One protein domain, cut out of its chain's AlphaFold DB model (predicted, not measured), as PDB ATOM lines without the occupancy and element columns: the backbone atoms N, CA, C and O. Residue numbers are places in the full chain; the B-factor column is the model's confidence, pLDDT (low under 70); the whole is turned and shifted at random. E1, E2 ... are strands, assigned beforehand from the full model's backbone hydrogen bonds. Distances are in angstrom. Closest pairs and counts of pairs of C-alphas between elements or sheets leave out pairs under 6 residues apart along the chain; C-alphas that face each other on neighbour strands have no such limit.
ATOM      1  N   ASP A   3     126.928 161.928 223.158       95.75
ATOM      2  CA  ASP A   3     125.559 162.254 222.757       95.75
ATOM      3  C   ASP A   3     125.346 163.777 222.776       95.75
ATOM      4  O   ASP A   3     125.980 164.485 223.558       95.75
ATOM      5  N   TYR A   4     124.391 164.278 221.995       97.00
ATOM      6  CA  TYR A   4     123.866 165.638 222.133       97.00
ATOM      7  C   TYR A   4     122.345 165.639 222.278       97.00
ATOM      8  O   TYR A   4     121.655 164.712 221.857       97.00
ATOM      9  N   SER A   5     121.815 166.692 222.881       96.44
ATOM     10  CA  SER A   5     120.390 166.976 222.994       96.44
ATOM     11  C   SER A   5     120.106 168.321 222.340       96.44
ATOM     12  O   SER A   5     120.950 169.205 222.408       96.44
ATOM     13  N   THR A   6     118.928 168.489 221.741       95.50
ATOM     14  CA  THR A   6     118.414 169.779 221.236       95.50
ATOM     15  C   THR A   6     117.222 170.288 222.053       95.50
ATOM     16  O   THR A   6     116.606 171.287 221.691       95.50
ATOM     17  N   ASN A   7     116.867 169.598 223.140       94.81
ATOM     18  CA  ASN A   7     115.678 169.855 223.955       94.81
ATOM     19  C   ASN A   7     115.981 169.782 225.461       94.81
ATOM     20  O   ASN A   7     115.228 169.186 226.239       94.81
ATOM     21  N   ASN A   8     117.104 170.386 225.858       95.19
ATOM     22  CA  ASN A   8     117.542 170.519 227.247       95.19
ATOM     23  C   ASN A   8     117.616 169.178 228.010       95.19
ATOM     24  O   ASN A   8     117.226 169.083 229.169       95.19
ATOM     25  N   GLY A   9     118.072 168.117 227.339       93.50
ATOM     26  CA  GLY A   9     118.306 166.804 227.943       93.50
ATOM     27  C   GLY A   9     117.093 165.870 227.985       93.50
ATOM     28  O   GLY A   9     117.228 164.752 228.486       93.50
ATOM     29  N   SER A  10     115.942 166.276 227.432       93.69
ATOM     30  CA  SER A  10     114.732 165.435 227.389       93.69
ATOM     31  C   SER A  10     114.910 164.205 226.489       93.69
ATOM     32  O   SER A  10     114.413 163.124 226.792       93.69
ATOM     33  N   SER A  11     115.655 164.351 225.391       95.31
ATOM     34  CA  SER A  11     116.101 163.250 224.534       95.31
ATOM     35  C   SER A  11     117.539 163.463 224.066       95.31
ATOM     36  O   SER A  11     117.994 164.601 223.938       95.31
ATOM     37  N   TRP A  12     118.227 162.358 223.774       94.94
ATOM     38  CA  TRP A  12     119.641 162.335 223.399       94.94
ATOM     39  C   TRP A  12     119.848 161.605 222.075       94.94
ATOM     40  O   TRP A  12     119.320 160.511 221.876       94.94
ATOM     41  N   THR A  13     120.657 162.198 221.207       95.62
ATOM     42  CA  THR A  13     121.076 161.662 219.914       95.62
ATOM     43  C   THR A  13     122.565 161.348 219.969       95.62
ATOM     44  O   THR A  13     123.363 162.185 220.391       95.62
ATOM     45  N   VAL A  14     122.953 160.155 219.525       94.94
ATOM     46  CA  VAL A  14     124.353 159.713 219.536       94.94
ATOM     47  C   VAL A  14     125.162 160.515 218.515       94.94
ATOM     48  O   VAL A  14     124.845 160.485 217.329       94.94
ATOM     49  N   ILE A  15     126.218 161.201 218.966       95.25
ATOM     50  CA  ILE A  15     127.262 161.763 218.093       95.25
ATOM     51  C   ILE A  15     128.199 160.634 217.661       95.25
ATOM     52  O   ILE A  15     128.439 160.433 216.476       95.25
ATOM     53  N   THR A  16     128.704 159.871 218.634       94.62
ATOM     54  CA  THR A  16     129.515 158.675 218.382       94.62
ATOM     55  C   THR A  16     129.277 157.609 219.442       94.62
ATOM     56  O   THR A  16     129.229 157.890 220.646       94.62
ATOM     57  N   ALA A  17     129.153 156.357 218.997       94.06
ATOM     58  CA  ALA A  17     128.966 155.217 219.887       94.06
ATOM     59  C   ALA A  17     130.226 154.941 220.731       94.06
ATOM     60  O   ALA A  17     130.119 154.618 221.914       94.06
ATOM     61  N   SER A  18     131.418 155.151 220.166       93.56
ATOM     62  CA  SER A  18     132.706 155.043 220.859       93.56
ATOM     63  C   SER A  18     133.751 155.965 220.224       93.56
ATOM     64  O   SER A  18     133.659 156.341 219.058       93.56
ATOM     65  N   THR A  19     134.733 156.376 221.017       92.94
ATOM     66  CA  THR A  19     135.906 157.137 220.571       92.94
ATOM     67  C   THR A  19     137.057 156.853 221.531       92.94
ATOM     68  O   THR A  19     136.812 156.360 222.637       92.94
ATOM     69  N   ALA A  20     138.295 157.122 221.117       92.50
ATOM     70  CA  ALA A  20     139.445 157.050 222.010       92.50
ATOM     71  C   ALA A  20     139.301 158.062 223.162       92.50
ATOM     72  O   ALA A  20     138.680 159.111 223.004       92.50
ATOM     73  N   ASN A  21     139.865 157.733 224.325       91.12
ATOM     74  CA  ASN A  21     139.906 158.637 225.474       91.12
ATOM     75  C   ASN A  21     141.182 159.496 225.434       91.12
ATOM     76  O   ASN A  21     142.079 159.345 226.260       91.12
ATOM     77  N   ASP A  22     141.288 160.344 224.419       94.19
ATOM     78  CA  ASP A  22     142.416 161.250 224.163       94.19
ATOM     79  C   ASP A  22     142.046 162.728 224.411       94.19
ATOM     80  O   ASP A  22     142.769 163.646 224.017       94.19
ATOM     81  N   GLY A  23     140.919 162.961 225.093       93.12
ATOM     82  CA  GLY A  23     140.480 164.274 225.567       93.12
ATOM     83  C   GLY A  23     139.826 165.174 224.518       93.12
ATOM     84  O   GLY A  23     139.506 166.316 224.840       93.12
ATOM     85  N   HIS A  24     139.610 164.707 223.286       92.25
ATOM     86  CA  HIS A  24     138.986 165.515 222.239       92.25
ATOM     87  C   HIS A  24     138.162 164.668 221.262       92.25
ATOM     88  O   HIS A  24     138.321 163.459 221.151       92.25
ATOM     89  N   TYR A  25     137.240 165.314 220.549       94.44
ATOM     90  CA  TYR A  25     136.481 164.680 219.476       94.44
ATOM     91  C   TYR A  25     136.051 165.727 218.450       94.44
ATOM     92  O   TYR A  25     135.487 166.761 218.807       94.44
ATOM     93  N   ALA A  26     136.301 165.457 217.169       93.12
ATOM     94  CA  ALA A  26     135.853 166.317 216.082       93.12
ATOM     95  C   ALA A  26     134.373 166.043 215.780       93.12
ATOM     96  O   ALA A  26     134.025 165.013 215.204       93.12
ATOM     97  N   TRP A  27     133.495 166.965 216.174       93.25
ATOM     98  CA  TRP A  27     132.057 166.851 215.949       93.25
ATOM     99  C   TRP A  27     131.610 167.653 214.722       93.25
ATOM    100  O   TRP A  27     131.751 168.873 214.679       93.25
ATOM    101  N   ALA A  28     131.012 166.969 213.744       90.00
ATOM    102  CA  ALA A  28     130.232 167.617 212.694       90.00
ATOM    103  C   ALA A  28     128.855 168.013 213.254       90.00
ATOM    104  O   ALA A  28     127.982 167.160 213.441       90.00
ATOM    105  N   VAL A  29     128.682 169.301 213.561       89.81
ATOM    106  CA  VAL A  29     127.442 169.833 214.141       89.81
ATOM    107  C   VAL A  29     126.281 169.642 213.149       89.81
ATOM    108  O   VAL A  29     126.404 170.026 211.985       89.81
ATOM    109  N   PRO A  30     125.155 169.045 213.568       86.81
ATOM    110  CA  PRO A  30     124.013 168.805 212.698       86.81
ATOM    111  C   PRO A  30     123.266 170.105 212.386       86.81
ATOM    112  O   PRO A  30     123.183 171.006 213.217       86.81
ATOM    113  N   ALA A  31     122.639 170.163 211.209       82.56
ATOM    114  CA  ALA A  31     121.768 171.262 210.792       82.56
ATOM    115  C   ALA A  31     120.381 171.188 211.470       82.56
ATOM    116  O   ALA A  31     119.345 171.186 210.808       82.56
ATOM    117  N   THR A  32     120.357 171.084 212.800       87.75
ATOM    118  CA  THR A  32     119.146 171.041 213.631       87.75
ATOM    119  C   THR A  32     119.165 172.199 214.630       87.75
ATOM    120  O   THR A  32     119.576 172.024 215.780       87.75
ATOM    121  N   PRO A  33     118.749 173.407 214.202       89.06
ATOM    122  CA  PRO A  33     118.864 174.599 215.026       89.06
ATOM    123  C   PRO A  33     118.081 174.472 216.331       89.06
ATOM    124  O   PRO A  33     116.923 174.054 216.340       89.06
ATOM    125  N   SER A  34     118.713 174.840 217.441       92.94
ATOM    126  CA  SER A  34     118.085 174.901 218.759       92.94
ATOM    127  C   SER A  34     118.923 175.763 219.695       92.94
ATOM    128  O   SER A  34     120.149 175.701 219.679       92.94
ATOM    129  N   SER A  35     118.256 176.546 220.540       93.69
ATOM    130  CA  SER A  35     118.872 177.337 221.611       93.69
ATOM    131  C   SER A  35     118.982 176.577 222.940       93.69
ATOM    132  O   SER A  35     119.284 177.168 223.973       93.69
ATOM    133  N   SER A  36     118.654 175.284 222.953       95.50
ATOM    134  CA  SER A  36     118.568 174.457 224.163       95.50
ATOM    135  C   SER A  36     119.372 173.170 224.017       95.50
ATOM    136  O   SER A  36     118.892 172.083 224.358       95.50
ATOM    137  N   CYS A  37     120.584 173.283 223.472       96.69
ATOM    138  CA  CYS A  37     121.440 172.135 223.230       96.69
ATOM    139  C   CYS A  37     122.299 171.784 224.445       96.69
ATOM    140  O   CYS A  37     122.796 172.670 225.130       96.69
ATOM    141  N   LEU A  38     122.507 170.490 224.680       97.19
ATOM    142  CA  LEU A  38     123.463 169.961 225.661       97.19
ATOM    143  C   LEU A  38     124.321 168.883 225.000       97.19
ATOM    144  O   LEU A  38     123.865 168.221 224.069       97.19
ATOM    145  N   VAL A  39     125.539 168.676 225.496       96.81
ATOM    146  CA  VAL A  39     126.410 167.559 225.096       96.81
ATOM    147  C   VAL A  39     126.720 166.710 226.320       96.81
ATOM    148  O   VAL A  39     126.916 167.241 227.410       96.81
ATOM    149  N   ARG A  40     126.738 165.388 226.150       96.06
ATOM    150  CA  ARG A  40     127.057 164.429 227.209       96.06
ATOM    151  C   ARG A  40     128.124 163.459 226.736       96.06
ATOM    152  O   ARG A  40     128.010 162.889 225.651       96.06
ATOM    153  N   VAL A  41     129.116 163.224 227.585       95.88
ATOM    154  CA  VAL A  41     130.148 162.199 227.401       95.88
ATOM    155  C   VAL A  41     129.946 161.127 228.465       95.88
ATOM    156  O   VAL A  41     129.737 161.444 229.631       95.88
ATOM    157  N   SER A  42     129.976 159.855 228.079       94.44
ATOM    158  CA  SER A  42     129.856 158.732 229.015       94.44
ATOM    159  C   SER A  42     130.798 157.592 228.657       94.44
ATOM    160  O   SER A  42     131.161 157.423 227.486       94.44
ATOM    161  N   GLU A  43     131.115 156.743 229.633       93.88
ATOM    162  CA  GLU A  43     131.615 155.393 229.352       93.88
ATOM    163  C   GLU A  43     130.625 154.603 228.476       93.88
ATOM    164  O   GLU A  43     129.455 154.982 228.313       93.88
ATOM    165  N   ILE A  44     131.103 153.521 227.851       88.56
ATOM    166  CA  ILE A  44     130.296 152.700 226.927       88.56
ATOM    167  C   ILE A  44     129.083 152.075 227.636       88.56
ATOM    168  O   ILE A  44     128.020 151.948 227.030       88.56
ATOM    169  N   ASP A  45     129.221 151.731 228.915       86.94
ATOM    170  CA  ASP A  45     128.158 151.191 229.773       86.94
ATOM    171  C   ASP A  45     127.263 152.276 230.409       86.94
ATOM    172  O   ASP A  45     126.287 151.957 231.089       86.94
ATOM    173  N   GLY A  46     127.554 153.553 230.145       81.81
ATOM    174  CA  GLY A  46     126.772 154.703 230.589       81.81
ATOM    175  C   GLY A  46     127.229 155.346 231.901       81.81
ATOM    176  O   GLY A  46     126.643 156.363 232.267       81.81
ATOM    177  N   SER A  47     128.252 154.827 232.594       88.00
ATOM    178  CA  SER A  47     128.773 155.434 233.830       88.00
ATOM    179  C   SER A  47     130.284 155.207 234.008       88.00
ATOM    180  O   SER A  47     130.724 154.068 233.947       88.00
ATOM    181  N   PRO A  48     131.080 156.230 234.374       89.62
ATOM    182  CA  PRO A  48     130.698 157.619 234.632       89.62
ATOM    183  C   PRO A  48     130.209 158.360 233.381       89.62
ATOM    184  O   PRO A  48     130.509 157.988 232.246       89.62
ATOM    185  N   SER A  49     129.432 159.417 233.603       93.19
ATOM    186  CA  SER A  49     128.982 160.331 232.555       93.19
ATOM    187  C   SER A  49     129.000 161.760 233.059       93.19
ATOM    188  O   SER A  49     128.724 161.988 234.236       93.19
ATOM    189  N   ASP A  50     129.242 162.694 232.156       96.12
ATOM    190  CA  ASP A  50     129.212 164.121 232.431       96.12
ATOM    191  C   ASP A  50     128.484 164.863 231.308       96.12
ATOM    192  O   ASP A  50     128.491 164.427 230.154       96.12
ATOM    193  N   THR A  51     127.803 165.953 231.652       96.19
ATOM    194  CA  THR A  51     126.994 166.763 230.733       96.19
ATOM    195  C   THR A  51     127.444 168.211 230.811       96.19
ATOM    196  O   THR A  51     127.752 168.691 231.891       96.19
ATOM    197  N   SER A  52     127.440 168.918 229.682       96.69
ATOM    198  CA  SER A  52     127.772 170.342 229.635       96.69
ATOM    199  C   SER A  52     127.030 171.154 230.704       96.69
ATOM    200  O   SER A  52     125.805 171.068 230.798       96.69
ATOM    201  N   ASP A  53     127.766 172.004 231.424       95.94
ATOM    202  CA  ASP A  53     127.279 172.808 232.561       95.94
ATOM    203  C   ASP A  53     126.164 173.807 232.214       95.94
ATOM    204  O   ASP A  53     125.498 174.362 233.089       95.94
ATOM    205  N   SER A  54     125.985 174.118 230.934       96.00
ATOM    206  CA  SER A  54     124.987 175.063 230.442       96.00
ATOM    207  C   SER A  54     124.539 174.682 229.041       96.00
ATOM    208  O   SER A  54     125.245 173.978 228.314       96.00
ATOM    209  N   VAL A  55     123.361 175.173 228.655       96.31
ATOM    210  CA  VAL A  55     122.888 175.028 227.280       96.31
ATOM    211  C   VAL A  55     123.750 175.842 226.320       96.31
ATOM    212  O   VAL A  55     124.176 176.952 226.637       96.31
ATOM    213  N   PHE A  56     123.964 175.309 225.123       93.88
ATOM    214  CA  PHE A  56     124.528 176.037 223.990       93.88
ATOM    215  C   PHE A  56     123.516 176.110 222.842       93.88
ATOM    216  O   PHE A  56     122.465 175.468 222.872       93.88
ATOM    217  N   THR A  57     123.818 176.925 221.831       92.31
ATOM    218  CA  THR A  57     122.959 177.102 220.655       92.31
ATOM    219  C   THR A  57     123.599 176.469 219.427       92.31
ATOM    220  O   THR A  57     124.755 176.745 219.118       92.31
ATOM    221  N   ILE A  58     122.830 175.658 218.706       90.75
ATOM    222  CA  ILE A  58     123.091 175.338 217.302       90.75
ATOM    223  C   ILE A  58     122.281 176.352 216.489       90.75
ATOM    224  O   ILE A  58     121.052 176.352 216.553       90.75
ATOM    225  N   ALA A  59     122.957 177.262 215.789       85.12
ATOM    226  CA  ALA A  59     122.303 178.314 215.013       85.12
ATOM    227  C   ALA A  59     121.795 177.788 213.660       85.12
ATOM    228  O   ALA A  59     122.354 176.847 213.097       85.12
TER     229      ALA A  59
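What this domain is: This is residues 3 to 59 of the 375 residues of an uncharacterized protein of Candidatus Aminicenantes bacterium (UniProt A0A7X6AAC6). With little regular structure, this is a small branched sheet built on one long strand, E3: E1 and then E2 lie on one side, E4 and E5 along different parts of the other, and residues 17 to 33 loop widely from E2 back to E3. The 57 printed residues hold five named strands in order E1 to E5, antiparallel, and no named helix; the class is all strand, with only 22 residues in named elements. It is compact, with a radius of gyration of the C-alphas of 11.3 A and spans of 28 by 21 by 17 A.

Where its parts are: E1, residues 3 to 5, begins at C-alpha (125.559, 162.254, 222.757). E2 is residues 13 to 16, E3 residues 34 to 42, 22.5 A long, E4 residues 49 to 51, and E5 residues 56 to 58, ending at C-alpha (123.091, 175.338, 217.302).

How they stand to each other: Hairpin E1 and E2 has N 4 and O 13 within hydrogen-bond range, 2.8 A. E3 pairs with E1 (N 5 and O 38, 2.8 A), in a hairpin with E4 (N 41 and O 50, 2.9 A), and with E5 (N 37 and O 56, 2.9 A).

The domain as a whole: The C-alphas farthest apart, Asp 45 and Ala 59, are 31.4 A apart. The printed part has no cut, the link E2 to E3 is long, and no printed residue is under 70 in pLDDT.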